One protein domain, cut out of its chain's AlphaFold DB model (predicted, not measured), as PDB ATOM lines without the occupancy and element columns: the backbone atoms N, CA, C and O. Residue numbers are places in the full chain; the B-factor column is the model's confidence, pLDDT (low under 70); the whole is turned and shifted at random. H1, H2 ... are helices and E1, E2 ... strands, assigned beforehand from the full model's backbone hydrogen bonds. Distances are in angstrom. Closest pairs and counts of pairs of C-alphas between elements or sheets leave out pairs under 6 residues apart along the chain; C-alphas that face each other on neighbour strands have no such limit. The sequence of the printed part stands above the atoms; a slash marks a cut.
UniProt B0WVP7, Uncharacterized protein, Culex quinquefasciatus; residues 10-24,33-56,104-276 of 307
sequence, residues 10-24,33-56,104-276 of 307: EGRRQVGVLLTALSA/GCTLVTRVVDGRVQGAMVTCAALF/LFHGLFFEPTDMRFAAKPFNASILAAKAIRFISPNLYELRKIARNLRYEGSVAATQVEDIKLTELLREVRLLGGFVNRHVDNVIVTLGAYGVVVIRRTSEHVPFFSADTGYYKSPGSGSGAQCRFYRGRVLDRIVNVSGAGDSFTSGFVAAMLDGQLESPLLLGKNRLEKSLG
ATOM      1  N   GLU A  10     185.993 135.345 175.808       29.50
ATOM      2  CA  GLU A  10     185.918 136.279 174.677       29.50
ATOM      3  C   GLU A  10     185.409 137.673 175.102       29.50
ATOM      4  O   GLU A  10     185.875 138.702 174.611       29.50
ATOM      5  N   GLY A  11     184.520 137.735 176.102       30.30
ATOM      6  CA  GLY A  11     184.025 138.986 176.689       30.30
ATOM      7  C   GLY A  11     185.064 139.723 177.541       30.30
ATOM      8  O   GLY A  11     184.949 140.927 177.743       30.30
ATOM      9  N   ARG A  12     186.117 139.034 178.005       33.59
ATOM     10  CA  ARG A  12     187.236 139.662 178.736       33.59
ATOM     11  C   ARG A  12     188.228 140.375 177.815       33.59
ATOM     12  O   ARG A  12     188.924 141.276 178.274       33.59
ATOM     13  N   ARG A  13     188.289 139.995 176.533       32.09
ATOM     14  CA  ARG A  13     189.173 140.613 175.527       32.09
ATOM     15  C   ARG A  13     188.562 141.848 174.866       32.09
ATOM     16  O   ARG A  13     189.295 142.667 174.318       32.09
ATOM     17  N   GLN A  14     187.243 142.021 174.943       31.42
ATOM     18  CA  GLN A  14     186.545 143.167 174.364       31.42
ATOM     19  C   GLN A  14     185.713 143.893 175.430       31.42
ATOM     20  O   GLN A  14     184.597 143.501 175.742       31.42
ATOM     21  N   VAL A  15     186.250 145.017 175.917       31.41
ATOM     22  CA  VAL A  15     185.542 146.043 176.709       31.41
ATOM     23  C   VAL A  15     185.185 145.621 178.144       31.41
ATOM     24  O   VAL A  15     184.047 145.302 178.471       31.41
ATOM     25  N   GLY A  16     186.159 145.741 179.048       28.38
ATOM     26  CA  GLY A  16     185.930 145.737 180.495       28.38
ATOM     27  C   GLY A  16     185.841 147.154 181.064       28.38
ATOM     28  O   GLY A  16     186.759 147.582 181.758       28.38
ATOM     29  N   VAL A  17     184.764 147.896 180.778       32.75
ATOM     30  CA  VAL A  17     184.400 149.072 181.592       32.75
ATOM     31  C   VAL A  17     183.566 148.549 182.757       32.75
ATOM     32  O   VAL A  17     182.357 148.360 182.634       32.75
ATOM     33  N   LEU A  18     184.211 148.252 183.883       31.34
ATOM     34  CA  LEU A  18     183.497 147.858 185.095       31.34
ATOM     35  C   LEU A  18     183.013 149.136 185.799       31.34
ATOM     36  O   LEU A  18     183.784 149.800 186.490       31.34
ATOM     37  N   LEU A  19     181.741 149.508 185.603       31.86
ATOM     38  CA  LEU A  19     181.057 150.472 186.473       31.86
ATOM     39  C   LEU A  19     180.771 149.777 187.810       31.86
ATOM     40  O   LEU A  19     179.726 149.149 187.983       31.86
ATOM     41  N   THR A  20     181.682 149.875 188.775       29.47
ATOM     42  CA  THR A  20     181.358 149.464 190.145       29.47
ATOM     43  C   THR A  20     180.660 150.630 190.833       29.47
ATOM     44  O   THR A  20     181.300 151.549 191.348       29.47
ATOM     45  N   ALA A  21     179.326 150.599 190.849       27.39
ATOM     46  CA  ALA A  21     178.547 151.390 191.788       27.39
ATOM     47  C   ALA A  21     178.760 150.800 193.191       27.39
ATOM     48  O   ALA A  21     178.215 149.748 193.526       27.39
ATOM     49  N   LEU A  22     179.564 151.456 194.031       25.98
ATOM     50  CA  LEU A  22     179.574 151.192 195.473       25.98
ATOM     51  C   LEU A  22     178.246 151.705 196.049       25.98
ATOM     52  O   LEU A  22     178.136 152.833 196.520       25.98
ATOM     53  N   SER A  23     177.189 150.907 195.917       27.36
ATOM     54  CA  SER A  23     175.855 151.204 196.445       27.36
ATOM     55  C   SER A  23     175.087 149.916 196.725       27.36
ATOM     56  O   SER A  23     174.089 149.636 196.076       27.36
ATOM     57  N   ALA A  24     175.550 149.122 197.690       24.14
ATOM     58  CA  ALA A  24     174.695 148.197 198.437       24.14
ATOM     59  C   ALA A  24     175.470 147.638 199.632       24.14
ATOM     60  O   ALA A  24     176.298 146.744 199.497       24.14
ATOM     61  N   GLY A  33     175.624 158.425 194.828       50.53
ATOM     62  CA  GLY A  33     176.542 157.662 193.972       50.53
ATOM     63  C   GLY A  33     177.784 158.442 193.541       50.53
ATOM     64  O   GLY A  33     177.685 159.350 192.720       50.53
ATOM     65  N   CYS A  34     178.963 158.054 194.035       50.50
ATOM     66  CA  CYS A  34     180.195 158.183 193.252       50.50
ATOM     67  C   CYS A  34     180.397 156.857 192.510       50.50
ATOM     68  O   CYS A  34     180.233 155.787 193.099       50.50
ATOM     69  N   THR A  35     180.748 156.921 191.232       56.72
ATOM     70  CA  THR A  35     181.043 155.745 190.412       56.72
ATOM     71  C   THR A  35     182.545 155.668 190.199       56.72
ATOM     72  O   THR A  35     183.164 156.627 189.743       56.72
ATOM     73  N   LEU A  36     183.145 154.526 190.526       57.09
ATOM     74  CA  LEU A  36     184.517 154.242 190.133       57.09
ATOM     75  C   LEU A  36     184.491 153.593 188.748       57.09
ATOM     76  O   LEU A  36     183.874 152.545 188.562       57.09
ATOM     77  N   VAL A  37     185.167 154.218 187.789       59.84
ATOM     78  CA  VAL A  37     185.360 153.706 186.434       59.84
ATOM     79  C   VAL A  37     186.803 153.251 186.310       59.84
ATOM     80  O   VAL A  37     187.721 154.064 186.413       59.84
ATOM     81  N   THR A  38     187.020 151.957 186.095       56.50
ATOM     82  CA  THR A  38     188.360 151.396 185.901       56.50
ATOM     83  C   THR A  38     188.551 150.892 184.478       56.50
ATOM     84  O   THR A  38     187.634 150.353 183.860       56.50
ATOM     85  N   ARG A  39     189.765 151.062 183.953       57.62
ATOM     86  CA  ARG A  39     190.240 150.369 182.756       57.62
ATOM     87  C   ARG A  39     190.971 149.110 183.193       57.62
ATOM     88  O   ARG A  39     191.947 149.208 183.937       57.62
ATOM     89  N   VAL A  40     190.525 147.953 182.709       55.78
ATOM     90  CA  VAL A  40     191.180 146.659 182.937       55.78
ATOM     91  C   VAL A  40     191.689 146.106 181.610       55.78
ATOM     92  O   VAL A  40     190.915 145.965 180.668       55.78
ATOM     93  N   VAL A  41     192.982 145.791 181.543       51.06
ATOM     94  CA  VAL A  41     193.625 145.135 180.393       51.06
ATOM     95  C   VAL A  41     194.431 143.960 180.930       51.06
ATOM     96  O   VAL A  41     195.150 144.109 181.918       51.06
ATOM     97  N   ASP A  42     194.242 142.779 180.341       60.94
ATOM     98  CA  ASP A  42     194.880 141.522 180.766       60.94
ATOM     99  C   ASP A  42     194.740 141.237 182.274       60.94
ATOM    100  O   ASP A  42     195.670 140.809 182.956       60.94
ATOM    101  N   GLY A  43     193.559 141.535 182.827       50.38
ATOM    102  CA  GLY A  43     193.251 141.334 184.246       50.38
ATOM    103  C   GLY A  43     193.901 142.341 185.204       50.38
ATOM    104  O   GLY A  43     193.740 142.206 186.415       50.38
ATOM    105  N   ARG A  44     194.603 143.365 184.699       47.22
ATOM    106  CA  ARG A  44     195.226 144.425 185.508       47.22
ATOM    107  C   ARG A  44     194.494 145.750 185.340       47.22
ATOM    108  O   ARG A  44     194.191 146.163 184.223       47.22
ATOM    109  N   VAL A  45     194.243 146.441 186.454       55.44
ATOM    110  CA  VAL A  45     193.723 147.816 186.433       55.44
ATOM    111  C   VAL A  45     194.831 148.736 185.932       55.44
ATOM    112  O   VAL A  45     195.846 148.899 186.604       55.44
ATOM    113  N   GLN A  46     194.640 149.318 184.752       54.78
ATOM    114  CA  GLN A  46     195.582 150.266 184.155       54.78
ATOM    115  C   GLN A  46     195.235 151.718 184.490       54.78
ATOM    116  O   GLN A  46     196.121 152.552 184.508       54.78
ATOM    117  N   GLY A  47     193.978 152.032 184.812       55.69
ATOM    118  CA  GLY A  47     193.571 153.381 185.212       55.69
ATOM    119  C   GLY A  47     192.247 153.362 185.964       55.69
ATOM    120  O   GLY A  47     191.434 152.460 185.758       55.69
ATOM    121  N   ALA A  48     192.035 154.330 186.854       56.66
ATOM    122  CA  ALA A  48     190.835 154.412 187.682       56.66
ATOM    123  C   ALA A  48     190.395 155.867 187.870       56.66
ATOM    124  O   ALA A  48     191.123 156.660 188.457       56.66
ATOM    125  N   MET A  49     189.201 156.213 187.405       59.91
ATOM    126  CA  MET A  49     188.604 157.535 187.558       59.91
ATOM    127  C   MET A  49     187.387 157.447 188.463       59.91
ATOM    128  O   MET A  49     186.528 156.590 188.282       59.91
ATOM    129  N   VAL A  50     187.292 158.353 189.430       60.09
ATOM    130  CA  VAL A  50     186.063 158.519 190.204       60.09
ATOM    131  C   VAL A  50     185.227 159.587 189.513       60.09
ATOM    132  O   VAL A  50     185.713 160.695 189.278       60.09
ATOM    133  N   THR A  51     183.980 159.259 189.191       57.12
ATOM    134  CA  THR A  51     182.954 160.238 188.842       57.12
ATOM    135  C   THR A  51     182.076 160.444 190.070       57.12
ATOM    136  O   THR A  51     181.623 159.486 190.690       57.12
ATOM    137  N   CYS A  52     181.862 161.688 190.483       59.75
ATOM    138  CA  CYS A  52     180.957 161.981 191.593       59.75
ATOM    139  C   CYS A  52     179.879 162.949 191.125       59.75
ATOM    140  O   CYS A  52     180.188 164.090 190.779       59.75
ATOM    141  N   ALA A  53     178.623 162.510 191.193       54.69
ATOM    142  CA  ALA A  53     177.471 163.393 191.089       54.69
ATOM    143  C   ALA A  53     177.231 164.043 192.464       54.69
ATOM    144  O   ALA A  53     176.971 163.358 193.452       54.69
ATOM    145  N   ALA A  54     177.385 165.368 192.551       50.75
ATOM    146  CA  ALA A  54     176.963 166.231 193.669       50.75
ATOM    147  C   ALA A  54     177.230 165.759 195.132       50.75
ATOM    148  O   ALA A  54     176.486 166.138 196.050       50.75
ATOM    149  N   LEU A  55     178.304 165.008 195.401       45.69
ATOM    150  CA  LEU A  55     178.633 164.488 196.737       45.69
ATOM    151  C   LEU A  55     179.625 165.371 197.501       45.69
ATOM    152  O   LEU A  55     180.812 165.090 197.566       45.69
ATOM    153  N   PHE A  56     179.105 166.405 198.160       39.97
ATOM    154  CA  PHE A  56     179.789 167.034 199.294       39.97
ATOM    155  C   PHE A  56     178.759 167.307 200.389       39.97
ATOM    156  O   PHE A  56     178.157 168.378 200.450       39.97
ATOM    157  N   LEU A 104     197.441 155.601 192.694       44.66
ATOM    158  CA  LEU A 104     196.180 155.223 192.035       44.66
ATOM    159  C   LEU A 104     195.226 156.399 191.794       44.66
ATOM    160  O   LEU A 104     194.188 156.214 191.153       44.66
ATOM    161  N   PHE A 105     195.545 157.606 192.267       48.88
ATOM    162  CA  PHE A 105     194.674 158.762 192.073       48.88
ATOM    163  C   PHE A 105     194.950 159.447 190.728       48.88
ATOM    164  O   PHE A 105     195.800 160.323 190.600       48.88
ATOM    165  N   HIS A 106     194.189 159.046 189.715       62.72
ATOM    166  CA  HIS A 106     194.311 159.495 188.326       62.72
ATOM    167  C   HIS A 106     193.561 160.816 188.039       62.72
ATOM    168  O   HIS A 106     193.460 161.246 186.893       62.72
ATOM    169  N   GLY A 107     193.063 161.487 189.081       68.19
ATOM    170  CA  GLY A 107     192.253 162.701 188.989       68.19
ATOM    171  C   GLY A 107     190.755 162.429 189.131       68.19
ATOM    172  O   GLY A 107     190.235 161.426 188.644       68.19
ATOM    173  N   LEU A 108     190.056 163.330 189.825       81.38
ATOM    174  CA  LEU A 108     188.603 163.271 189.995       81.38
ATOM    175  C   LEU A 108     187.904 163.940 188.805       81.38
ATOM    176  O   LEU A 108     188.291 165.043 188.397       81.38
ATOM    177  N   PHE A 109     186.861 163.286 188.293       87.50
ATOM    178  CA  PHE A 109     185.934 163.858 187.322       87.50
ATOM    179  C   PHE A 109     184.657 164.287 188.035       87.50
ATOM    180  O   PHE A 109     183.972 163.481 188.666       87.50
ATOM    181  N   PHE A 110     184.337 165.571 187.940       88.31
ATOM    182  CA  PHE A 110     183.141 166.142 188.540       88.31
ATOM    183  C   PHE A 110     182.115 166.479 187.453       88.31
ATOM    184  O   PHE A 110     182.360 167.325 186.600       88.31
ATOM    185  N   GLU A 111     180.966 165.811 187.490       87.38
ATOM    186  CA  GLU A 111     179.816 166.098 186.627       87.38
ATOM    187  C   GLU A 111     178.837 166.953 187.452       87.38
ATOM    188  O   GLU A 111     178.327 166.489 188.482       87.38
ATOM    189  N   PRO A 112     178.660 168.243 187.116       80.56
ATOM    190  CA  PRO A 112     177.756 169.118 187.843       80.56
ATOM    191  C   PRO A 112     176.302 168.823 187.450       80.56
ATOM    192  O   PRO A 112     175.725 169.530 186.657       80.56
ATOM    193  N   THR A 113     175.664 167.835 188.065       70.88
ATOM    194  CA  THR A 113     174.307 167.378 187.679       70.88
ATOM    195  C   THR A 113     173.191 168.436 187.830       70.88
ATOM    196  O   THR A 113     172.070 168.248 187.367       70.88
ATOM    197  N   ASP A 114     173.449 169.524 188.566       78.00
ATOM    198  CA  ASP A 114     172.478 170.586 188.847       78.00
ATOM    199  C   ASP A 114     173.191 171.893 189.241       78.00
ATOM    200  O   ASP A 114     174.139 171.893 190.040       78.00
ATOM    201  N   MET A 115     172.677 173.037 188.778       82.69
ATOM    202  CA  MET A 115     173.180 174.373 189.129       82.69
ATOM    203  C   MET A 115     173.301 174.616 190.643       82.69
ATOM    204  O   MET A 115     174.225 175.295 191.094       82.69
ATOM    205  N   ARG A 116     172.388 174.077 191.458       81.00
ATOM    206  CA  ARG A 116     172.404 174.192 192.928       81.00
ATOM    207  C   ARG A 116     173.634 173.528 193.536       81.00
ATOM    208  O   ARG A 116     174.059 173.896 194.631       81.00
ATOM    209  N   PHE A 117     174.200 172.546 192.842       82.00
ATOM    210  CA  PHE A 117     175.294 171.713 193.323       82.00
ATOM    211  C   PHE A 117     176.610 171.954 192.593       82.00
ATOM    212  O   PHE A 117     177.654 171.562 193.111       82.00
ATOM    213  N   ALA A 118     176.585 172.674 191.475       85.06
ATOM    214  CA  ALA A 118     177.753 172.927 190.641       85.06
ATOM    215  C   ALA A 118     178.941 173.545 191.390       85.06
ATOM    216  O   ALA A 118     180.092 173.192 191.153       85.06
ATOM    217  N   ALA A 119     178.669 174.433 192.346       86.75
ATOM    218  CA  ALA A 119     179.702 175.106 193.126       86.75
ATOM    219  C   ALA A 119     180.134 174.350 194.398       86.75
ATOM    220  O   ALA A 119     181.094 174.752 195.055       86.75
ATOM    221  N   LYS A 120     179.444 173.263 194.778       83.56
ATOM    222  CA  LYS A 120     179.672 172.571 196.058       83.56
ATOM    223  C   LYS A 120     181.124 172.151 196.306       83.56
ATOM    224  O   LYS A 120     181.596 172.416 197.410       83.56
ATOM    225  N   PRO A 121     181.850 171.537 195.350       83.19
ATOM    226  CA  PRO A 121     183.216 171.092 195.620       83.19
ATOM    227  C   PRO A 121     184.152 172.249 195.978       83.19
ATOM    228  O   PRO A 121     185.010 172.113 196.845       83.19
ATOM    229  N   PHE A 122     183.936 173.403 195.343       85.81
ATOM    230  CA  PHE A 122     184.725 174.616 195.540       85.81
ATOM    231  C   PHE A 122     184.426 175.310 196.874       85.81
ATOM    232  O   PHE A 122     185.264 176.053 197.372       85.81
ATOM    233  N   ASN A 123     183.262 175.032 197.470       83.75
ATOM    234  CA  ASN A 123     182.869 175.540 198.786       83.75
ATOM    235  C   ASN A 123     183.189 174.574 199.929       83.75
ATOM    236  O   ASN A 123     183.257 174.996 201.078       83.75
ATOM    237  N   ALA A 124     183.350 173.282 199.636       77.81
ATOM    238  CA  ALA A 124     183.539 172.264 200.661       77.81
ATOM    239  C   ALA A 124     184.938 172.329 201.292       77.81
ATOM    240  O   ALA A 124     185.063 172.349 202.512       77.81
ATOM    241  N   SER A 125     185.993 172.327 200.472       78.62
ATOM    242  CA  SER A 125     187.372 172.538 200.930       78.62
ATOM    243  C   SER A 125     188.319 172.804 199.760       78.62
ATOM    244  O   SER A 125     188.083 172.369 198.631       78.62
ATOM    245  N   ILE A 126     189.458 173.437 200.049       77.75
ATOM    246  CA  ILE A 126     190.544 173.624 199.073       77.75
ATOM    247  C   ILE A 126     191.049 172.270 198.545       77.75
ATOM    248  O   ILE A 126     191.374 172.152 197.366       77.75
ATOM    249  N   LEU A 127     191.100 171.240 199.396       74.50
ATOM    250  CA  LEU A 127     191.534 169.897 198.998       74.50
ATOM    251  C   LEU A 127     190.552 169.252 198.015       74.50
ATOM    252  O   LEU A 127     190.982 168.706 197.004       74.50
ATOM    253  N   ALA A 128     189.245 169.375 198.270       74.00
ATOM    254  CA  ALA A 128     188.208 168.902 197.356       74.00
ATOM    255  C   ALA A 128     188.308 169.590 195.987       74.00
ATOM    256  O   ALA A 128     188.300 168.914 194.962       74.00
ATOM    257  N   ALA A 129     188.484 170.915 195.970       76.62
ATOM    258  CA  ALA A 129     188.675 171.670 194.736       76.62
ATOM    259  C   ALA A 129     189.935 171.222 193.969       76.62
ATOM    260  O   ALA A 129     189.867 170.983 192.767       76.62
ATOM    261  N   LYS A 130     191.070 171.036 194.660       82.31
ATOM    262  CA  LYS A 130     192.347 170.603 194.055       82.31
ATOM    263  C   LYS A 130     192.343 169.151 193.560       82.31
ATOM    264  O   LYS A 130     193.181 168.782 192.729       82.31
ATOM    265  N   ALA A 131     191.455 168.309 194.082       82.31
ATOM    266  CA  ALA A 131     191.327 166.917 193.655       82.31
ATOM    267  C   ALA A 131     190.673 166.789 192.267       82.31
ATOM    268  O   ALA A 131     190.954 165.830 191.543       82.31
ATOM    269  N   ILE A 132     189.839 167.760 191.880       87.12
ATOM    270  CA  ILE A 132     189.144 167.785 190.588       87.12
ATOM    271  C   ILE A 132     190.143 168.101 189.474       87.12
ATOM    272  O   ILE A 132     190.787 169.147 189.472       87.12
ATOM    273  N   ARG A 133     190.259 167.187 188.506       90.38
ATOM    274  CA  ARG A 133     191.066 167.378 187.283       90.38
ATOM    275  C   ARG A 133     190.211 167.547 186.039       90.38
ATOM    276  O   ARG A 133     190.672 168.141 185.066       90.38
ATOM    277  N   PHE A 134     188.975 167.069 186.098       92.56
ATOM    278  CA  PHE A 134     188.006 167.162 185.021       92.56
ATOM    279  C   PHE A 134     186.681 167.669 185.561       92.56
ATOM    280  O   PHE A 134     186.237 167.232 186.624       92.56
ATOM    281  N   ILE A 135     186.040 168.561 184.818       94.44
ATOM    282  CA  ILE A 135     184.677 168.996 185.099       94.44
ATOM    283  C   ILE A 135     183.886 169.129 183.802       94.44
ATOM    284  O   ILE A 135     184.443 169.598 182.809       94.44
ATOM    285  N   SER A 136     182.606 168.751 183.808       94.44
ATOM    286  CA  SER A 136     181.749 168.785 182.612       94.44
ATOM    287  C   SER A 136     180.475 169.635 182.756       94.44
ATOM    288  O   SER A 136     179.376 169.101 182.613       94.44
ATOM    289  N   PRO A 137     180.572 170.936 183.087       95.69
ATOM    290  CA  PRO A 137     179.387 171.757 183.309       95.69
ATOM    291  C   PRO A 137     178.645 172.033 181.990       95.69
ATOM    292  O   PRO A 137     179.263 172.122 180.929       95.69
ATOM    293  N   ASN A 138     177.345 172.291 182.037       93.50
ATOM    294  CA  ASN A 138     176.690 173.111 181.011       93.50
ATOM    295  C   ASN A 138     176.987 174.611 181.233       93.50
ATOM    296  O   ASN A 138     177.640 175.001 182.208       93.50
ATOM    297  N   LEU A 139     176.516 175.496 180.344       94.44
ATOM    298  CA  LEU A 139     176.763 176.939 180.499       94.44
ATOM    299  C   LEU A 139     176.214 177.498 181.824       94.44
ATOM    300  O   LEU A 139     176.875 178.312 182.472       94.44
ATOM    301  N   TYR A 140     175.021 177.082 182.245       94.00
ATOM    302  CA  TYR A 140     174.388 177.608 183.453       94.00
ATOM    303  C   TYR A 140     175.170 177.233 184.723       94.00
ATOM    304  O   TYR A 140     175.382 178.074 185.607       94.00
ATOM    305  N   GLU A 141     175.667 176.001 184.796       94.62
ATOM    306  CA  GLU A 141     176.567 175.536 185.854       94.62
ATOM    307  C   GLU A 141     177.917 176.246 185.803       94.62
ATOM    308  O   GLU A 141     178.417 176.676 186.844       94.62
ATOM    309  N   LEU A 142     178.482 176.448 184.608       96.31
ATOM    310  CA  LEU A 142     179.739 177.174 184.429       96.31
ATOM    311  C   LEU A 142     179.633 178.605 184.970       96.31
ATOM    312  O   LEU A 142     180.490 179.035 185.744       96.31
ATOM    313  N   ARG A 143     178.549 179.321 184.637       95.50
ATOM    314  CA  ARG A 143     178.239 180.654 185.185       95.50
ATOM    315  C   ARG A 143     178.179 180.626 186.712       95.50
ATOM    316  O   ARG A 143     178.726 181.509 187.374       95.50
ATOM    317  N   LYS A 144     177.528 179.614 187.297       94.56
ATOM    318  CA  LYS A 144     177.425 179.461 188.756       94.56
ATOM    319  C   LYS A 144     178.786 179.220 189.408       94.56
ATOM    320  O   LYS A 144     179.087 179.855 190.418       94.56
ATOM    321  N   ILE A 145     179.597 178.334 188.836       95.06
ATOM    322  CA  ILE A 145     180.945 178.017 189.318       95.06
ATOM    323  C   ILE A 145     181.839 179.257 189.238       95.06
ATOM    324  O   ILE A 145     182.475 179.604 190.229       95.06
ATOM    325  N   ALA A 146     181.837 179.970 188.108       96.06
ATOM    326  CA  ALA A 146     182.631 181.183 187.921       96.06
ATOM    327  C   ALA A 146     182.277 182.273 188.949       96.06
ATOM    328  O   ALA A 146     183.170 182.823 189.592       96.06
ATOM    329  N   ARG A 147     180.981 182.529 189.188       94.56
ATOM    330  CA  ARG A 147     180.530 183.460 190.243       94.56
ATOM    331  C   ARG A 147     181.011 183.030 191.628       94.56
ATOM    332  O   ARG A 147     181.468 183.859 192.410       94.56
ATOM    333  N   ASN A 148     180.925 181.736 191.932       93.25
ATOM    334  CA  ASN A 148     181.365 181.196 193.216       93.25
ATOM    335  C   ASN A 148     182.875 181.360 193.431       93.25
ATOM    336  O   ASN A 148     183.320 181.703 194.520       93.25
ATOM    337  N   LEU A 149     183.647 181.161 192.366       93.69
ATOM    338  CA  LEU A 149     185.091 181.355 192.331       93.69
ATOM    339  C   LEU A 149     185.503 182.837 192.221       93.69
ATOM    340  O   LEU A 149     186.686 183.113 192.067       93.69
ATOM    341  N   ARG A 150     184.556 183.780 192.353       95.12
ATOM    342  CA  ARG A 150     184.783 185.236 192.335       95.12
ATOM    343  C   ARG A 150     185.310 185.759 190.997       95.12
ATOM    344  O   ARG A 150     186.221 186.575 190.957       95.12
ATOM    345  N   TYR A 151     184.724 185.304 189.891       95.50
ATOM    346  CA  TYR A 151     184.957 185.934 188.593       95.50
ATOM    347  C   TYR A 151     184.530 187.409 188.621       95.50
ATOM    348  O   TYR A 151     183.381 187.710 188.931       95.50
ATOM    349  N   GLU A 152     185.459 188.306 188.293       91.31
ATOM    350  CA  GLU A 152     185.263 189.764 188.333       91.31
ATOM    351  C   GLU A 152     184.585 190.320 187.070       91.31
ATOM    352  O   GLU A 152     184.098 191.447 187.064       91.31
ATOM    353  N   GLY A 153     184.550 189.540 185.985       89.94
ATOM    354  CA  GLY A 153     183.909 189.950 184.740       89.94
ATOM    355  C   GLY A 153     182.385 189.818 184.776       89.94
ATOM    356  O   GLY A 153     181.805 189.122 185.611       89.94
ATOM    357  N   SER A 154     181.725 190.452 183.805       88.88
ATOM    358  CA  SER A 154     180.276 190.322 183.637       88.88
ATOM    359  C   SER A 154     179.895 188.898 183.221       88.88
ATOM    360  O   SER A 154     180.512 188.307 182.334       88.88
ATOM    361  N   VAL A 155     178.861 188.355 183.864       87.56
ATOM    362  CA  VAL A 155     178.278 187.048 183.542       87.56
ATOM    363  C   VAL A 155     176.899 187.291 182.955       87.56
ATOM    364  O   VAL A 155     176.049 187.867 183.639       87.56
ATOM    365  N   ALA A 156     176.662 186.840 181.723       82.19
ATOM    366  CA  ALA A 156     175.417 187.133 181.036       82.19
ATOM    367  C   ALA A 156     174.213 186.517 181.771       82.19
ATOM    368  O   ALA A 156     174.288 185.432 182.361       82.19
ATOM    369  N   ALA A 157     173.093 187.240 181.741       78.56
ATOM    370  CA  ALA A 157     171.805 186.762 182.236       78.56
ATOM    371  C   ALA A 157     170.982 186.061 181.141       78.56
ATOM    372  O   ALA A 157     170.014 185.376 181.455       78.56
ATOM    373  N   THR A 158     171.374 186.218 179.874       82.44
ATOM    374  CA  THR A 158     170.639 185.720 178.710       82.44
ATOM    375  C   THR A 158     170.587 184.191 178.687       82.44
ATOM    376  O   THR A 158     171.567 183.519 179.044       82.44
ATOM    377  N   GLN A 159     169.444 183.639 178.278       83.00
ATOM    378  CA  GLN A 159     169.280 182.198 178.091       83.00
ATOM    379  C   GLN A 159     170.109 181.709 176.899       83.00
ATOM    380  O   GLN A 159     170.408 182.477 175.989       83.00
ATOM    381  N   VAL A 160     170.531 180.446 176.920       80.00
ATOM    382  CA  VAL A 160     171.400 179.861 175.878       80.00
ATOM    383  C   VAL A 160     170.726 179.905 174.506       80.00
ATOM    384  O   VAL A 160     171.394 180.085 173.490       80.00
ATOM    385  N   GLU A 161     169.408 179.751 174.494       80.12
ATOM    386  CA  GLU A 161     168.548 179.675 173.320       80.12
ATOM    387  C   GLU A 161     168.471 181.012 172.564       80.12
ATOM    388  O   GLU A 161     168.348 181.014 171.341       80.12
ATOM    389  N   ASP A 162     168.640 182.131 173.273       83.56
ATOM    390  CA  ASP A 162     168.503 183.490 172.729       83.56
ATOM    391  C   ASP A 162     169.851 184.133 172.351       83.56
ATOM    392  O   ASP A 162     169.900 185.233 171.797       83.56
ATOM    393  N   ILE A 163     170.973 183.475 172.667       85.69
ATOM    394  CA  ILE A 163     172.322 183.999 172.423       85.69
ATOM    395  C   ILE A 163     172.834 183.532 171.056       85.69
ATOM    396  O   ILE A 163     172.819 182.345 170.724       85.69
ATOM    397  N   LYS A 164     173.411 184.455 170.279       91.44
ATOM    398  CA  LYS A 164     174.134 184.106 169.047       91.44
ATOM    399  C   LYS A 164     175.333 183.217 169.369       91.44
ATOM    400  O   LYS A 164     176.112 183.529 170.264       91.44
ATOM    401  N   LEU A 165     175.570 182.171 168.574       90.50
ATOM    402  CA  LEU A 165     176.679 181.227 168.800       90.50
ATOM    403  C   LEU A 165     178.039 181.920 169.030       90.50
ATOM    404  O   LEU A 165     178.821 181.484 169.865       90.50
ATOM    405  N   THR A 166     178.327 183.018 168.330       93.19
ATOM    406  CA  THR A 166     179.563 183.795 168.516       93.19
ATOM    407  C   THR A 166     179.678 184.414 169.913       93.19
ATOM    408  O   THR A 166     180.742 184.355 170.529       93.19
ATOM    409  N   GLU A 167     178.591 184.973 170.437       92.81
ATOM    410  CA  GLU A 167     178.514 185.550 171.782       92.81
ATOM    411  C   GLU A 167     178.557 184.458 172.855       92.81
ATOM    412  O   GLU A 167     179.286 184.597 173.839       92.81
ATOM    413  N   LEU A 168     177.871 183.338 172.608       93.88
ATOM    414  CA  LEU A 168     177.897 182.141 173.448       93.88
ATOM    415  C   LEU A 168     179.331 181.621 173.603       93.88
ATOM    416  O   LEU A 168     179.822 181.451 174.717       93.88
ATOM    417  N   LEU A 169     180.040 181.417 172.488       95.25
ATOM    418  CA  LEU A 169     181.425 180.942 172.501       95.25
ATOM    419  C   LEU A 169     182.377 181.952 173.152       95.25
ATOM    420  O   LEU A 169     183.326 181.545 173.827       95.25
ATOM    421  N   ARG A 170     182.123 183.260 173.003       95.19
ATOM    422  CA  ARG A 170     182.891 184.305 173.696       95.19
ATOM    423  C   ARG A 170     182.729 184.194 175.210       95.19
ATOM    424  O   ARG A 170     183.729 184.216 175.925       95.19
ATOM    425  N   GLU A 171     181.499 184.046 175.695       95.44
ATOM    426  CA  GLU A 171     181.221 183.877 177.121       95.44
ATOM    427  C   GLU A 171     181.857 182.592 177.667       95.44
ATOM    428  O   GLU A 171     182.583 182.634 178.662       95.44
ATOM    429  N   VAL A 172     181.663 181.461 176.982       96.44
ATOM    430  CA  VAL A 172     182.244 180.167 177.376       96.44
ATOM    431  C   VAL A 172     183.766 180.243 177.441       96.44
ATOM    432  O   VAL A 172     184.361 179.724 178.384       96.44
ATOM    433  N   ARG A 173     184.419 180.920 176.489       96.38
ATOM    434  CA  ARG A 173     185.875 181.106 176.505       96.38
ATOM    435  C   ARG A 173     186.338 181.890 177.734       96.38
ATOM    436  O   ARG A 173     187.333 181.505 178.345       96.38
ATOM    437  N   LEU A 174     185.635 182.963 178.098       96.19
ATOM    438  CA  LEU A 174     185.980 183.796 179.254       96.19
ATOM    439  C   LEU A 174     185.779 183.044 180.576       96.19
ATOM    440  O   LEU A 174     186.712 182.941 181.377       96.19
ATOM    441  N   LEU A 175     184.592 182.471 180.784       97.44
ATOM    442  CA  LEU A 175     184.253 181.758 182.018       97.44
ATOM    443  C   LEU A 175     185.015 180.433 182.135       97.44
ATOM    444  O   LEU A 175     185.570 180.120 183.185       97.44
ATOM    445  N   GLY A 176     185.087 179.667 181.048       97.00
ATOM    446  CA  GLY A 176     185.813 178.403 180.982       97.00
ATOM    447  C   GLY A 176     187.311 178.593 181.191       97.00
ATOM    448  O   GLY A 176     187.912 177.863 181.973       97.00
ATOM    449  N   GLY A 177     187.908 179.622 180.578       96.38
ATOM    450  CA  GLY A 177     189.305 179.994 180.811       96.38
ATOM    451  C   GLY A 177     189.581 180.410 182.258       96.38
ATOM    452  O   GLY A 177     190.618 180.050 182.816       96.38
ATOM    453  N   PHE A 178     188.641 181.113 182.897       96.38
ATOM    454  CA  PHE A 178     188.720 181.448 184.318       96.38
ATOM    455  C   PHE A 178     188.692 180.197 185.207       96.38
ATOM    456  O   PHE A 178     189.608 179.987 186.002       96.38
ATOM    457  N   VAL A 179     187.690 179.331 185.030       95.94
ATOM    458  CA  VAL A 179     187.551 178.077 185.792       95.94
ATOM    459  C   VAL A 179     188.731 177.136 185.537       95.94
ATOM    460  O   VAL A 179     189.167 176.441 186.455       95.94
ATOM    461  N   ASN A 180     189.319 177.166 184.337       95.50
ATOM    462  CA  ASN A 180     190.477 176.348 183.997       95.50
ATOM    463  C   ASN A 180     191.692 176.623 184.900       95.50
ATOM    464  O   ASN A 180     192.505 175.731 185.118       95.50
ATOM    465  N   ARG A 181     191.798 177.806 185.518       92.56
ATOM    466  CA  ARG A 181     192.853 178.088 186.513       92.56
ATOM    467  C   ARG A 181     192.740 177.248 187.787       92.56
ATOM    468  O   ARG A 181     193.716 177.124 188.518       92.56
ATOM    469  N   HIS A 182     191.567 176.673 188.037       92.12
ATOM    470  CA  HIS A 182     191.271 175.855 189.209       92.12
ATOM    471  C   HIS A 182     191.133 174.364 188.872       92.12
ATOM    472  O   HIS A 182     191.390 173.531 189.735       92.12
ATOM    473  N   VAL A 183     190.740 174.031 187.636       92.19
ATOM    474  CA  VAL A 183     190.540 172.654 187.158       92.19
ATOM    475  C   VAL A 183     191.211 172.475 185.799       92.19
ATOM    476  O   VAL A 183     190.950 173.233 184.872       92.19
ATOM    477  N   ASP A 184     192.054 171.454 185.657       92.50
ATOM    478  CA  ASP A 184     192.904 171.276 184.472       92.50
ATOM    479  C   ASP A 184     192.142 171.138 183.150       92.50
ATOM    480  O   ASP A 184     192.598 171.663 182.129       92.50
ATOM    481  N   ASN A 185     191.005 170.441 183.169       94.12
ATOM    482  CA  ASN A 185     190.192 170.156 181.993       94.12
ATOM    483  C   ASN A 185     188.735 170.548 182.276       94.12
ATOM    484  O   ASN A 185     188.082 169.966 183.143       94.12
ATOM    485  N   VAL A 186     188.227 171.534 181.538       96.62
ATOM    486  CA  VAL A 186     186.845 172.024 181.625       96.62
ATOM    487  C   VAL A 186     186.139 171.686 180.315       96.62
ATOM    488  O   VAL A 186     186.522 172.191 179.262       96.62
ATOM    489  N   ILE A 187     185.131 170.820 180.370       96.06
ATOM    490  CA  ILE A 187     184.399 170.298 179.211       96.06
ATOM    491  C   ILE A 187     182.975 170.856 179.244       96.06
ATOM    492  O   ILE A 187     182.087 170.303 179.881       96.06
ATOM    493  N   VAL A 188     182.755 171.991 178.592       96.62
ATOM    494  CA  VAL A 188     181.485 172.718 178.660       96.62
ATOM    495  C   VAL A 188     180.505 172.178 177.627       96.62
ATOM    496  O   VAL A 188     180.763 172.267 176.426       96.62
ATOM    497  N   THR A 189     179.363 171.660 178.072       93.56
ATOM    498  CA  THR A 189     178.286 171.215 177.178       93.56
ATOM    499  C   THR A 189     177.369 172.386 176.806       93.56
ATOM    500  O   THR A 189     176.979 173.191 177.653       93.56
ATOM    501  N   LEU A 190     177.034 172.507 175.518       92.19
ATOM    502  CA  LEU A 190     176.226 173.598 174.949       92.19
ATOM    503  C   LEU A 190     174.957 173.072 174.255       92.19
ATOM    504  O   LEU A 190     174.466 173.668 173.295       92.19
ATOM    505  N   GLY A 191     174.449 171.921 174.702       87.94
ATOM    506  CA  GLY A 191     173.280 171.275 174.108       87.94
ATOM    507  C   GLY A 191     173.480 170.990 172.616       87.94
ATOM    508  O   GLY A 191     174.491 170.412 172.215       87.94
ATOM    509  N   ALA A 192     172.531 171.429 171.787       86.06
ATOM    510  CA  ALA A 192     172.559 171.214 170.338       86.06
ATOM    511  C   ALA A 192     173.770 171.859 169.636       86.06
ATOM    512  O   ALA A 192     174.175 171.403 168.567       86.06
ATOM    513  N   TYR A 193     174.380 172.892 170.230       89.31
ATOM    514  CA  TYR A 193     175.555 173.539 169.644       89.31
ATOM    515  C   TYR A 193     176.809 172.664 169.716       89.31
ATOM    516  O   TYR A 193     177.685 172.801 168.862       89.31
ATOM    517  N   GLY A 194     176.893 171.744 170.682       91.19
ATOM    518  CA  GLY A 194     178.033 170.850 170.870       91.19
ATOM    519  C   GLY A 194     178.756 171.068 172.191       91.19
ATOM    520  O   GLY A 194     178.127 171.247 173.233       91.19
ATOM    521  N   VAL A 195     180.087 171.003 172.155       93.69
ATOM    522  CA  VAL A 195     180.939 170.990 173.351       93.69
ATOM    523  C   VAL A 195     182.141 171.902 173.159       93.69
ATOM    524  O   VAL A 195     182.732 171.950 172.083       93.69
ATOM    525  N   VAL A 196     182.534 172.610 174.213       95.94
ATOM    526  CA  VAL A 196     183.793 173.356 174.262       95.94
ATOM    527  C   VAL A 196     184.727 172.702 175.264       95.94
ATOM    528  O   VAL A 196     184.362 172.507 176.418       95.94
ATOM    529  N   VAL A 197     185.953 172.403 174.848       96.12
ATOM    530  CA  VAL A 197     187.009 171.934 175.745       96.12
ATOM    531  C   VAL A 197     187.971 173.072 176.025       96.12
ATOM    532  O   VAL A 197     188.516 173.685 175.105       96.12
ATOM    533  N   ILE A 198     188.195 173.334 177.311       96.56
ATOM    534  CA  ILE A 198     189.219 174.247 177.796       96.56
ATOM    535  C   ILE A 198     190.233 173.462 178.626       96.56
ATOM    536  O   ILE A 198     189.899 172.936 179.690       96.56
ATOM    537  N   ARG A 199     191.478 173.389 178.150       94.31
ATOM    538  CA  ARG A 199     192.595 172.748 178.867       94.31
ATOM    539  C   ARG A 199     193.937 173.368 178.490       94.31
ATOM    540  O   ARG A 199     194.059 174.042 177.472       94.31
ATOM    541  N   ARG A 200     194.970 173.121 179.299       92.50
ATOM    542  CA  ARG A 200     196.334 173.664 179.106       92.50
ATOM    543  C   ARG A 200     197.253 172.749 178.294       92.50
ATOM    544  O   ARG A 200     198.470 172.815 178.420       92.50
ATOM    545  N   THR A 201     196.702 171.874 177.466       90.06
ATOM    546  CA  THR A 201     197.484 171.020 176.565       90.06
ATOM    547  C   THR A 201     196.908 171.065 175.152       90.06
ATOM    548  O   THR A 201     195.731 171.386 174.943       90.06
ATOM    549  N   SER A 202     197.753 170.706 174.185       88.25
ATOM    550  CA  SER A 202     197.343 170.489 172.795       88.25
ATOM    551  C   SER A 202     196.299 169.370 172.689       88.25
ATOM    552  O   SER A 202     196.281 168.447 173.507       88.25
ATOM    553  N   GLU A 203     195.448 169.442 171.663       86.12
ATOM    554  CA  GLU A 203     194.464 168.401 171.325       86.12
ATOM    555  C   GLU A 203     195.104 167.064 170.915       86.12
ATOM    556  O   GLU A 203     194.467 166.013 171.002       86.12
ATOM    557  N   HIS A 204     196.379 167.094 170.515       87.56
ATOM    558  CA  HIS A 204     197.173 165.909 170.181       87.56
ATOM    559  C   HIS A 204     197.777 165.225 171.413       87.56
ATOM    560  O   HIS A 204     198.403 164.175 171.288       87.56
ATOM    561  N   VAL A 205     197.603 165.803 172.607       88.19
ATOM    562  CA  VAL A 205     198.029 165.186 173.864       88.19
ATOM    563  C   VAL A 205     196.828 164.462 174.476       88.19
ATOM    564  O   VAL A 205     195.861 165.129 174.872       88.19
ATOM    565  N   PRO A 206     196.859 163.121 174.596       87.62
ATOM    566  CA  PRO A 206     195.774 162.389 175.233       87.62
ATOM    567  C   PRO A 206     195.656 162.804 176.703       87.62
ATOM    568  O   PRO A 206     196.609 163.268 177.331       87.62
ATOM    569  N   PHE A 207     194.468 162.646 177.274       87.38
ATOM    570  CA  PHE A 207     194.241 162.929 178.694       87.38
ATOM    571  C   PHE A 207     194.948 161.917 179.607       87.38
ATOM    572  O   PHE A 207     195.410 162.279 180.688       87.38
ATOM    573  N   PHE A 208     195.064 160.667 179.151       83.94
ATOM    574  CA  PHE A 208     195.761 159.580 179.831       83.94
ATOM    575  C   PHE A 208     196.813 158.962 178.917       83.94
ATOM    576  O   PHE A 208     196.620 158.862 177.708       83.94
ATOM    577  N   SER A 209     197.934 158.525 179.490       79.25
ATOM    578  CA  SER A 209     198.879 157.672 178.766       79.25
ATOM    579  C   SER A 209     198.208 156.333 178.479       79.25
ATOM    580  O   SER A 209     197.756 155.687 179.418       79.25
ATOM    581  N   ALA A 210     198.192 155.878 177.231       71.06
ATOM    582  CA  ALA A 210     197.683 154.542 176.919       71.06
ATOM    583  C   ALA A 210     198.531 153.438 177.581       71.06
ATOM    584  O   ALA A 210     197.979 152.446 178.046       71.06
ATOM    585  N   ASP A 211     199.849 153.649 177.680       72.75
ATOM    586  CA  ASP A 211     200.793 152.635 178.176       72.75
ATOM    587  C   ASP A 211     200.782 152.500 179.700       72.75
ATOM    588  O   ASP A 211     200.931 151.411 180.246       72.75
ATOM    589  N   THR A 212     200.631 153.625 180.401       72.56
ATOM    590  CA  THR A 212     200.735 153.674 181.866       72.56
ATOM    591  C   THR A 212     199.404 153.923 182.558       72.56
ATOM    592  O   THR A 212     199.330 153.826 183.777       72.56
ATOM    593  N   GLY A 213     198.379 154.314 181.798       69.06
ATOM    594  CA  GLY A 213     197.086 154.769 182.297       69.06
ATOM    595  C   GLY A 213     197.137 156.014 183.181       69.06
ATOM    596  O   GLY A 213     196.100 156.412 183.701       69.06
ATOM    597  N   TYR A 214     198.300 156.670 183.313       77.00
ATOM    598  CA  TYR A 214     198.460 157.879 184.118       77.00
ATOM    599  C   TYR A 214     197.898 159.123 183.440       77.00
ATOM    600  O   TYR A 214     198.062 159.329 182.234       77.00
ATOM    601  N   TYR A 215     197.288 159.986 184.254       83.25
ATOM    602  CA  TYR A 215     196.830 161.303 183.835       83.25
ATOM    603  C   TYR A 215     197.999 162.151 183.330       83.25
ATOM    604  O   TYR A 215     199.030 162.282 183.996       83.25
ATOM    605  N   LYS A 216     197.830 162.754 182.153       84.38
ATOM    606  CA  LYS A 216     198.791 163.688 181.567       84.38
ATOM    607  C   LYS A 216     198.481 165.101 182.050       84.38
ATOM    608  O   LYS A 216     197.742 165.847 181.408       84.38
ATOM    609  N   SER A 217     199.070 165.457 183.189       80.44
ATOM    610  CA  SER A 217     199.007 166.818 183.721       80.44
ATOM    611  C   SER A 217     199.592 167.828 182.727       80.44
ATOM    612  O   SER A 217     200.594 167.531 182.069       80.44
ATOM    613  N   PRO A 218     199.013 169.035 182.623       82.56
ATOM    614  CA  PRO A 218     199.595 170.094 181.813       82.56
ATOM    615  C   PRO A 218     200.979 170.494 182.341       82.56
ATOM    616  O   PRO A 218     201.184 170.586 183.552       82.56
ATOM    617  N   GLY A 219     201.920 170.751 181.429       74.75
ATOM    618  CA  GLY A 219     203.239 171.280 181.779       74.75
ATOM    619  C   GLY A 219     203.156 172.699 182.349       74.75
ATOM    620  O   GLY A 219     202.253 173.470 182.001       74.75
ATOM    621  N   SER A 220     204.105 173.055 183.219       67.38
ATOM    622  CA  SER A 220     204.224 174.411 183.764       67.38
ATOM    623  C   SER A 220     204.390 175.433 182.633       67.38
ATOM    624  O   SER A 220     205.269 175.284 181.792       67.38
ATOM    625  N   GLY A 221     203.542 176.465 182.609       66.62
ATOM    626  CA  GLY A 221     203.637 177.584 181.659       66.62
ATOM    627  C   GLY A 221     202.758 177.491 180.404       66.62
ATOM    628  O   GLY A 221     202.707 178.450 179.640       66.62
ATOM    629  N   SER A 222     202.021 176.396 180.187       74.38
ATOM    630  CA  SER A 222     201.104 176.307 179.041       74.38
ATOM    631  C   SER A 222     199.816 177.110 179.273       74.38
ATOM    632  O   SER A 222     199.122 176.921 180.276       74.38
ATOM    633  N   GLY A 223     199.487 178.008 178.341       81.75
ATOM    634  CA  GLY A 223     198.253 178.795 178.374       81.75
ATOM    635  C   GLY A 223     196.996 177.943 178.156       81.75
ATOM    636  O   GLY A 223     197.043 176.873 177.547       81.75
ATOM    637  N   ALA A 224     195.849 178.420 178.648       88.06
ATOM    638  CA  ALA A 224     194.567 177.763 178.405       88.06
ATOM    639  C   ALA A 224     194.216 177.818 176.910       88.06
ATOM    640  O   ALA A 224     194.131 178.894 176.316       88.06
ATOM    641  N   GLN A 225     193.979 176.654 176.316       92.88
ATOM    642  CA  GLN A 225     193.484 176.510 174.953       92.88
ATOM    643  C   GLN A 225     191.987 176.223 175.014       92.88
ATOM    644  O   GLN A 225     191.546 175.464 175.872       92.88
ATOM    645  N   CYS A 226     191.216 176.837 174.119       94.88
ATOM    646  CA  CYS A 226     189.764 176.704 174.051       94.88
ATOM    647  C   CYS A 226     189.386 176.216 172.653       94.88
ATOM    648  O   CYS A 226     189.700 176.888 171.670       94.88
ATOM    649  N   ARG A 227     188.748 175.048 172.567       94.94
ATOM    650  CA  ARG A 227     188.371 174.400 171.306       94.94
ATOM    651  C   ARG A 227     186.891 174.071 171.301       94.94
ATOM    652  O   ARG A 227     186.374 173.527 172.271       94.94
ATOM    653  N   PHE A 228     186.222 174.409 170.206       94.44
ATOM    654  CA  PHE A 228     184.800 174.154 170.016       94.44
ATOM    655  C   PHE A 228     184.591 172.984 169.055       94.44
ATOM    656  O   PHE A 228     185.067 173.003 167.922       94.44
ATOM    657  N   TYR A 229     183.833 171.995 169.513       91.25
ATOM    658  CA  TYR A 229     183.435 170.815 168.766       91.25
ATOM    659  C   TYR A 229     181.937 170.901 168.503       91.25
ATOM    660  O   TYR A 229     181.118 170.790 169.418       91.25
ATOM    661  N   ARG A 230     181.587 171.151 167.239       88.12
ATOM    662  CA  ARG A 230     180.201 171.377 166.832       88.12
ATOM    663  C   ARG A 230     179.369 170.109 167.016       88.12
ATOM    664  O   ARG A 230     179.757 169.028 166.575       88.12
ATOM    665  N   GLY A 231     178.203 170.270 167.631       85.19
ATOM    666  CA  GLY A 231     177.209 169.217 167.782       85.19
ATOM    667  C   GLY A 231     176.669 168.769 166.427       85.19
ATOM    668  O   GLY A 231     176.556 169.559 165.484       85.19
ATOM    669  N   ARG A 232     176.332 167.482 166.319       81.38
ATOM    670  CA  ARG A 232     175.633 166.971 165.140       81.38
ATOM    671  C   ARG A 232     174.172 167.399 165.209       81.38
ATOM    672  O   ARG A 232     173.527 167.228 166.241       81.38
ATOM    673  N   VAL A 233     173.658 167.911 164.097       78.75
ATOM    674  CA  VAL A 233     172.220 168.118 163.930       78.75
ATOM    675  C   VAL A 233     171.581 166.741 163.783       78.75
ATOM    676  O   VAL A 233     172.038 165.932 162.976       78.75
ATOM    677  N   LEU A 234     170.584 166.458 164.617       77.56
ATOM    678  CA  LEU A 234     169.819 165.219 164.578       77.56
ATOM    679  C   LEU A 234     168.408 165.536 164.093       77.56
ATOM    680  O   LEU A 234     167.752 166.408 164.657       77.56
ATOM    681  N   ASP A 235     167.933 164.790 163.097       77.44
ATOM    682  CA  ASP A 235     166.623 165.026 162.470       77.44
ATOM    683  C   ASP A 235     165.450 164.723 163.414       77.44
ATOM    684  O   ASP A 235     164.343 165.225 163.236       77.44
ATOM    685  N   ARG A 236     165.681 163.889 164.438       82.75
ATOM    686  CA  ARG A 236     164.657 163.494 165.405       82.75
ATOM    687  C   ARG A 236     165.223 163.379 166.813       82.75
ATOM    688  O   ARG A 236     165.915 162.417 167.143       82.75
ATOM    689  N   ILE A 237     164.851 164.327 167.666       81.44
ATOM    690  CA  ILE A 237     165.146 164.303 169.100       81.44
ATOM    691  C   ILE A 237     163.887 163.839 169.834       81.44
ATOM    692  O   ILE A 237     162.865 164.516 169.809       81.44
ATOM    693  N   VAL A 238     163.952 162.663 170.463       81.38
ATOM    694  CA  VAL A 238     162.831 162.102 171.243       81.38
ATOM    695  C   VAL A 238     162.911 162.521 172.712       81.38
ATOM    696  O   VAL A 238     161.885 162.729 173.351       81.38
ATOM    697  N   ASN A 239     164.123 162.641 173.256       78.62
ATOM    698  CA  ASN A 239     164.376 163.039 174.637       78.62
ATOM    699  C   ASN A 239     165.796 163.615 174.765       78.62
ATOM    700  O   ASN A 239     166.711 163.156 174.082       78.62
ATOM    701  N   VAL A 240     165.971 164.590 175.657       77.56
ATOM    702  CA  VAL A 240     167.265 165.211 176.003       77.56
ATOM    703  C   VAL A 240     167.673 164.967 177.463       77.56
ATOM    704  O   VAL A 240     168.784 165.308 177.864       77.56
ATOM    705  N   SER A 241     166.797 164.357 178.266       78.50
ATOM    706  CA  SER A 241     167.095 163.974 179.646       78.50
ATOM    707  C   SER A 241     168.215 162.928 179.684       78.50
ATOM    708  O   SER A 241     168.161 161.932 178.963       78.50
ATOM    709  N   GLY A 242     169.246 163.172 180.500       78.56
ATOM    710  CA  GLY A 242     170.420 162.296 180.618       78.56
ATOM    711  C   GLY A 242     171.430 162.403 179.466       78.56
ATOM    712  O   GLY A 242     172.384 161.624 179.420       78.56
ATOM    713  N   ALA A 243     171.265 163.355 178.537       80.50
ATOM    714  CA  ALA A 243     172.227 163.566 177.452       80.50
ATOM    715  C   ALA A 243     173.620 163.961 177.978       80.50
ATOM    716  O   ALA A 243     174.625 163.482 177.456       80.50
ATOM    717  N   GLY A 244     173.677 164.774 179.042       80.50
ATOM    718  CA  GLY A 244     174.920 165.142 179.729       80.50
ATOM    719  C   GLY A 244     175.628 163.937 180.353       80.50
ATOM    720  O   GLY A 244     176.797 163.704 180.062       80.50
ATOM    721  N   ASP A 245     174.911 163.105 181.112       78.94
ATOM    722  CA  ASP A 245     175.459 161.880 181.720       78.94
ATOM    723  C   ASP A 245     175.961 160.881 180.668       78.94
ATOM    724  O   ASP A 245     177.028 160.271 180.800       78.94
ATOM    725  N   SER A 246     175.200 160.735 179.583       79.06
ATOM    726  CA  SER A 246     175.567 159.895 178.440       79.06
ATOM    727  C   SER A 246     176.839 160.414 177.768       79.06
ATOM    728  O   SER A 246     177.771 159.652 177.513       79.06
ATOM    729  N   PHE A 247     176.927 161.726 177.543       83.25
ATOM    730  CA  PHE A 247     178.137 162.356 177.031       83.25
ATOM    731  C   PHE A 247     179.327 162.135 177.973       83.25
ATOM    732  O   PHE A 247     180.372 161.663 177.529       83.25
ATOM    733  N   THR A 248     179.167 162.404 179.268       83.25
ATOM    734  CA  THR A 248     180.217 162.263 180.283       83.25
ATOM    735  C   THR A 248     180.730 160.830 180.379       83.25
ATOM    736  O   THR A 248     181.939 160.606 180.386       83.25
ATOM    737  N   SER A 249     179.839 159.840 180.402       77.44
ATOM    738  CA  SER A 249     180.233 158.426 180.437       77.44
ATOM    739  C   SER A 249     180.987 158.005 179.171       77.44
ATOM    740  O   SER A 249     182.050 157.386 179.270       77.44
ATOM    741  N   GLY A 250     180.503 158.403 177.989       78.25
ATOM    742  CA  GLY A 250     181.196 158.178 176.719       78.25
ATOM    743  C   GLY A 250     182.569 158.856 176.672       78.25
ATOM    744  O   GLY A 250     183.548 158.238 176.244       78.25
ATOM    745  N   PHE A 251     182.652 160.090 177.174       84.19
ATOM    746  CA  PHE A 251     183.885 160.865 177.279       84.19
ATOM    747  C   PHE A 251     184.900 160.161 178.180       84.19
ATOM    748  O   PHE A 251     186.020 159.909 177.748       84.19
ATOM    749  N   VAL A 252     184.510 159.778 179.400       82.19
ATOM    750  CA  VAL A 252     185.389 159.075 180.350       82.19
ATOM    751  C   VAL A 252     185.876 157.746 179.777       82.19
ATOM    752  O   VAL A 252     187.069 157.455 179.856       82.19
ATOM    753  N   ALA A 253     184.995 156.965 179.151       78.31
ATOM    754  CA  ALA A 253     185.370 155.686 178.554       78.31
ATOM    755  C   ALA A 253     186.421 155.849 177.440       78.31
ATOM    756  O   ALA A 253     187.451 155.178 177.460       78.31
ATOM    757  N   ALA A 254     186.196 156.766 176.494       79.12
ATOM    758  CA  ALA A 254     187.134 157.020 175.398       79.12
ATOM    759  C   ALA A 254     188.460 157.614 175.899       79.12
ATOM    760  O   ALA A 254     189.542 157.249 175.441       79.12
ATOM    761  N   MET A 255     188.379 158.499 176.885       83.81
ATOM    762  CA  MET A 255     189.532 159.105 177.526       83.81
ATOM    763  C   MET A 255     190.428 158.060 178.213       83.81
ATOM    764  O   MET A 255     191.649 158.104 178.055       83.81
ATOM    765  N   LEU A 256     189.839 157.110 178.945       77.44
ATOM    766  CA  LEU A 256     190.574 156.016 179.588       77.44
ATOM    767  C   LEU A 256     191.179 155.042 178.571       77.44
ATOM    768  O   LEU A 256     192.222 154.458 178.850       77.44
ATOM    769  N   ASP A 257     190.586 154.905 177.382       76.44
ATOM    770  CA  ASP A 257     191.146 154.150 176.248       76.44
ATOM    771  C   ASP A 257     192.379 154.843 175.621       76.44
ATOM    772  O   ASP A 257     193.058 154.269 174.775       76.44
ATOM    773  N   GLY A 258     192.730 156.053 176.074       77.81
ATOM    774  CA  GLY A 258     193.869 156.821 175.561       77.81
ATOM    775  C   GLY A 258     193.559 157.568 174.263       77.81
ATOM    776  O   GLY A 258     194.478 157.978 173.558       77.81
ATOM    777  N   GLN A 259     192.275 157.745 173.934       81.94
ATOM    778  CA  GLN A 259     191.862 158.474 172.736       81.94
ATOM    779  C   GLN A 259     192.248 159.958 172.830       81.94
ATOM    780  O   GLN A 259     192.226 160.574 173.901       81.94
ATOM    781  N   LEU A 260     192.571 160.539 171.674       84.50
ATOM    782  CA  LEU A 260     192.795 161.976 171.531       84.50
ATOM    783  C   LEU A 260     191.472 162.748 171.601       84.50
ATOM    784  O   LEU A 260     190.401 162.211 171.325       84.50
ATOM    785  N   GLU A 261     191.563 164.037 171.918       83.00
ATOM    786  CA  GLU A 261     190.407 164.911 172.140       83.00
ATOM    787  C   GLU A 261     189.486 165.016 170.915       83.00
ATOM    788  O   GLU A 261     188.273 164.842 171.025       83.00
ATOM    789  N   SER A 262     190.062 165.241 169.733       73.06
ATOM    790  CA  SER A 262     189.293 165.432 168.499       73.06
ATOM    791  C   SER A 262     188.527 164.163 168.064       73.06
ATOM    792  O   SER A 262     187.306 164.238 167.908       73.06
ATOM    793  N   PRO A 263     189.143 162.962 167.977       57.06
ATOM    794  CA  PRO A 263     188.410 161.713 167.742       57.06
ATOM    795  C   PRO A 263     187.358 161.389 168.806       57.06
ATOM    796  O   PRO A 263     186.333 160.791 168.487       57.06
ATOM    797  N   LEU A 264     187.595 161.778 170.059       59.50
ATOM    798  CA  LEU A 264     186.661 161.555 171.156       59.50
ATOM    799  C   LEU A 264     185.380 162.384 170.980       59.50
ATOM    800  O   LEU A 264     184.291 161.888 171.250       59.50
ATOM    801  N   LEU A 265     185.500 163.620 170.492       62.06
ATOM    802  CA  LEU A 265     184.389 164.574 170.406       62.06
ATOM    803  C   LEU A 265     183.730 164.634 169.022       62.06
ATOM    804  O   LEU A 265     182.564 165.005 168.916       62.06
ATOM    805  N   LEU A 266     184.451 164.243 167.966       57.06
ATOM    806  CA  LEU A 266     183.968 164.228 166.578       57.06
ATOM    807  C   LEU A 266     183.710 162.814 166.037       57.06
ATOM    808  O   LEU A 266     183.165 162.650 164.942       57.06
ATOM    809  N   GLY A 267     184.135 161.774 166.758       51.75
ATOM    810  CA  GLY A 267     184.179 160.410 166.250       51.75
ATOM    811  C   GLY A 267     182.804 159.794 166.001       51.75
ATOM    812  O   GLY A 267     182.142 159.342 166.932       51.75
ATOM    813  N   LYS A 268     182.459 159.625 164.719       42.31
ATOM    814  CA  LYS A 268     181.295 158.863 164.219       42.31
ATOM    815  C   LYS A 268     181.225 157.394 164.687       42.31
ATOM    816  O   LYS A 268     180.198 156.764 164.506       42.31
ATOM    817  N   ASN A 269     182.290 156.821 165.266       42.66
ATOM    818  CA  ASN A 269     182.445 155.358 165.317       42.66
ATOM    819  C   ASN A 269     182.584 154.721 166.712       42.66
ATOM    820  O   ASN A 269     182.453 153.500 166.808       42.66
ATOM    821  N   ARG A 270     182.855 155.478 167.791       42.84
ATOM    822  CA  ARG A 270     183.018 154.886 169.141       42.84
ATOM    823  C   ARG A 270     182.109 155.443 170.219       42.84
ATOM    824  O   ARG A 270     181.656 154.624 171.005       42.84
ATOM    825  N   LEU A 271     181.764 156.734 170.235       42.06
ATOM    826  CA  LEU A 271     180.731 157.209 171.163       42.06
ATOM    827  C   LEU A 271     179.387 156.539 170.838       42.06
ATOM    828  O   LEU A 271     178.711 156.066 171.733       42.06
ATOM    829  N   GLU A 272     179.054 156.357 169.555       44.53
ATOM    830  CA  GLU A 272     177.856 155.612 169.137       44.53
ATOM    831  C   GLU A 272     177.929 154.109 169.466       44.53
ATOM    832  O   GLU A 272     176.914 153.502 169.805       44.53
ATOM    833  N   LYS A 273     179.123 153.495 169.440       41.75
ATOM    834  CA  LYS A 273     179.313 152.103 169.887       41.75
ATOM    835  C   LYS A 273     179.320 151.958 171.415       41.75
ATOM    836  O   LYS A 273     178.812 150.951 171.897       41.75
ATOM    837  N   SER A 274     179.861 152.919 172.173       39.31
ATOM    838  CA  SER A 274     179.964 152.866 173.644       39.31
ATOM    839  C   SER A 274     178.685 153.326 174.346       39.31
ATOM    840  O   SER A 274     178.292 152.713 175.330       39.31
ATOM    841  N   LEU A 275     177.956 154.289 173.766       40.34
ATOM    842  CA  LEU A 275     176.542 154.566 174.071       40.34
ATOM    843  C   LEU A 275     175.627 153.419 173.624       40.34
ATOM    844  O   LEU A 275     174.418 153.453 173.845       40.34
ATOM    845  N   GLY A 276     176.198 152.418 172.950       37.66
ATOM    846  CA  GLY A 276     175.492 151.260 172.454       37.66
ATOM    847  C   GLY A 276     174.377 151.633 171.498       37.66
ATOM    848  O   GLY A 276     173.452 150.854 171.403       37.66
TER     849      GLY A 276
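AT A GLANCE: This is residues 10 to 24, 33 to 56 and 104 to 276 of the 307 residues of an uncharacterized protein of Culex quinquefasciatus (UniProt B0WVP7). A strongly twisted sheet of eight strands is the core, in three layers, with H4 and H5 on one face and H6 and H7 on the other, where the sheet curls round H6. E1, E2 and E3 reach away at one end of the sheet, with H1 beyond them, while H5 packs on E6, E7 and E8 at the other end. The 212 printed residues have eight named helices and eight named strands in the order H1 E1 E2 E3 E4 H2 H3 E5 H4 H5 E6 E7 E8 H6 H7 H8. The sheet, E1 E2 E3 E4 E5 E6 E7 E8 from edge to edge, is mixed, as is the class, helices and strands; the whole is compact, with a radius of gyration of the C-alphas of 16.9 A and spans of 53 by 45 by 39 A.

IN THESE COORDINATES: The strands are E1, residues 17 to 21; E2, 34 to 41, 22.7 A; E3, 44 to 53, 26.6 A, which bends by 54 degrees at residue 47; E4, 108 to 111; E5, 132 to 135; E6, 185 to 189; E7, 194 to 199, 16.7 A; and E8, 225 to 230, 16.4 A. The helices are H1, residues 10 to 13, from C-alpha 10 at (185.918, 136.279, 174.677); H2, 120 to 124; H3, 126 to 131; H4, 139 to 148, 14.2 A; H5, 165 to 180, 21.1 A; H6, 243 to 256, 20.0 A; H7, 261 to 266; and H8, 271 to 274, ending at C-alpha 274 at (179.964, 152.866, 173.644).

HOW THE PARTS SIT: E4, H2 H3, E5 and E5, H4 H5, E6 are strand-helix-strand units, parallel neighbour strands with helices between, both with right-handed crossovers; N 110 and O 134 are 2.8 A apart, N 187 and O 135 2.8 A, within hydrogen-bond range. E6 E7 E8 is a meander, each strand the antiparallel neighbour of the one before, with N 188 and O 196 at 2.8 A and N 197 and O 227 at 2.8 A. E2 and E3 form a hairpin, with N 37 and O 49 at 2.8 A. H5, 8.3 A in height over the sheet, is over E7 and E8; its closest C-alphas to E7 are Gly 176 and Ile 198, 6.2 A. H4 touches H5 at a steep tilt of 40 degrees, the same way; the closest C-alphas are Ala 146 and Leu 175, 6.1 A. H6 and H7 form a helical hairpin, closest at C-alphas Ala 254 and Leu 264, 6.2 A; H8 touches H6. H3 only grazes the sheet and touches H2 only at the corner. H2 to H7 have every O i to N i+4 pair within hydrogen-bond range; H1 and H8 are too short for one.

THE WHOLE: The C-alphas farthest apart, of Glu 10 and Glu 152, are 55.2 A apart. Residues 25 to 32 and 57 to 103 are not printed; the gaps are 10.6 A and 21.5 A between C-alphas. The links H4 to H5, E7 to E8 and E8 to H6 are long. Mean pLDDT of the printed part is 75.5; 60 residues are under 70, among them 10 to 24, 33 to 56 and 263 to 276.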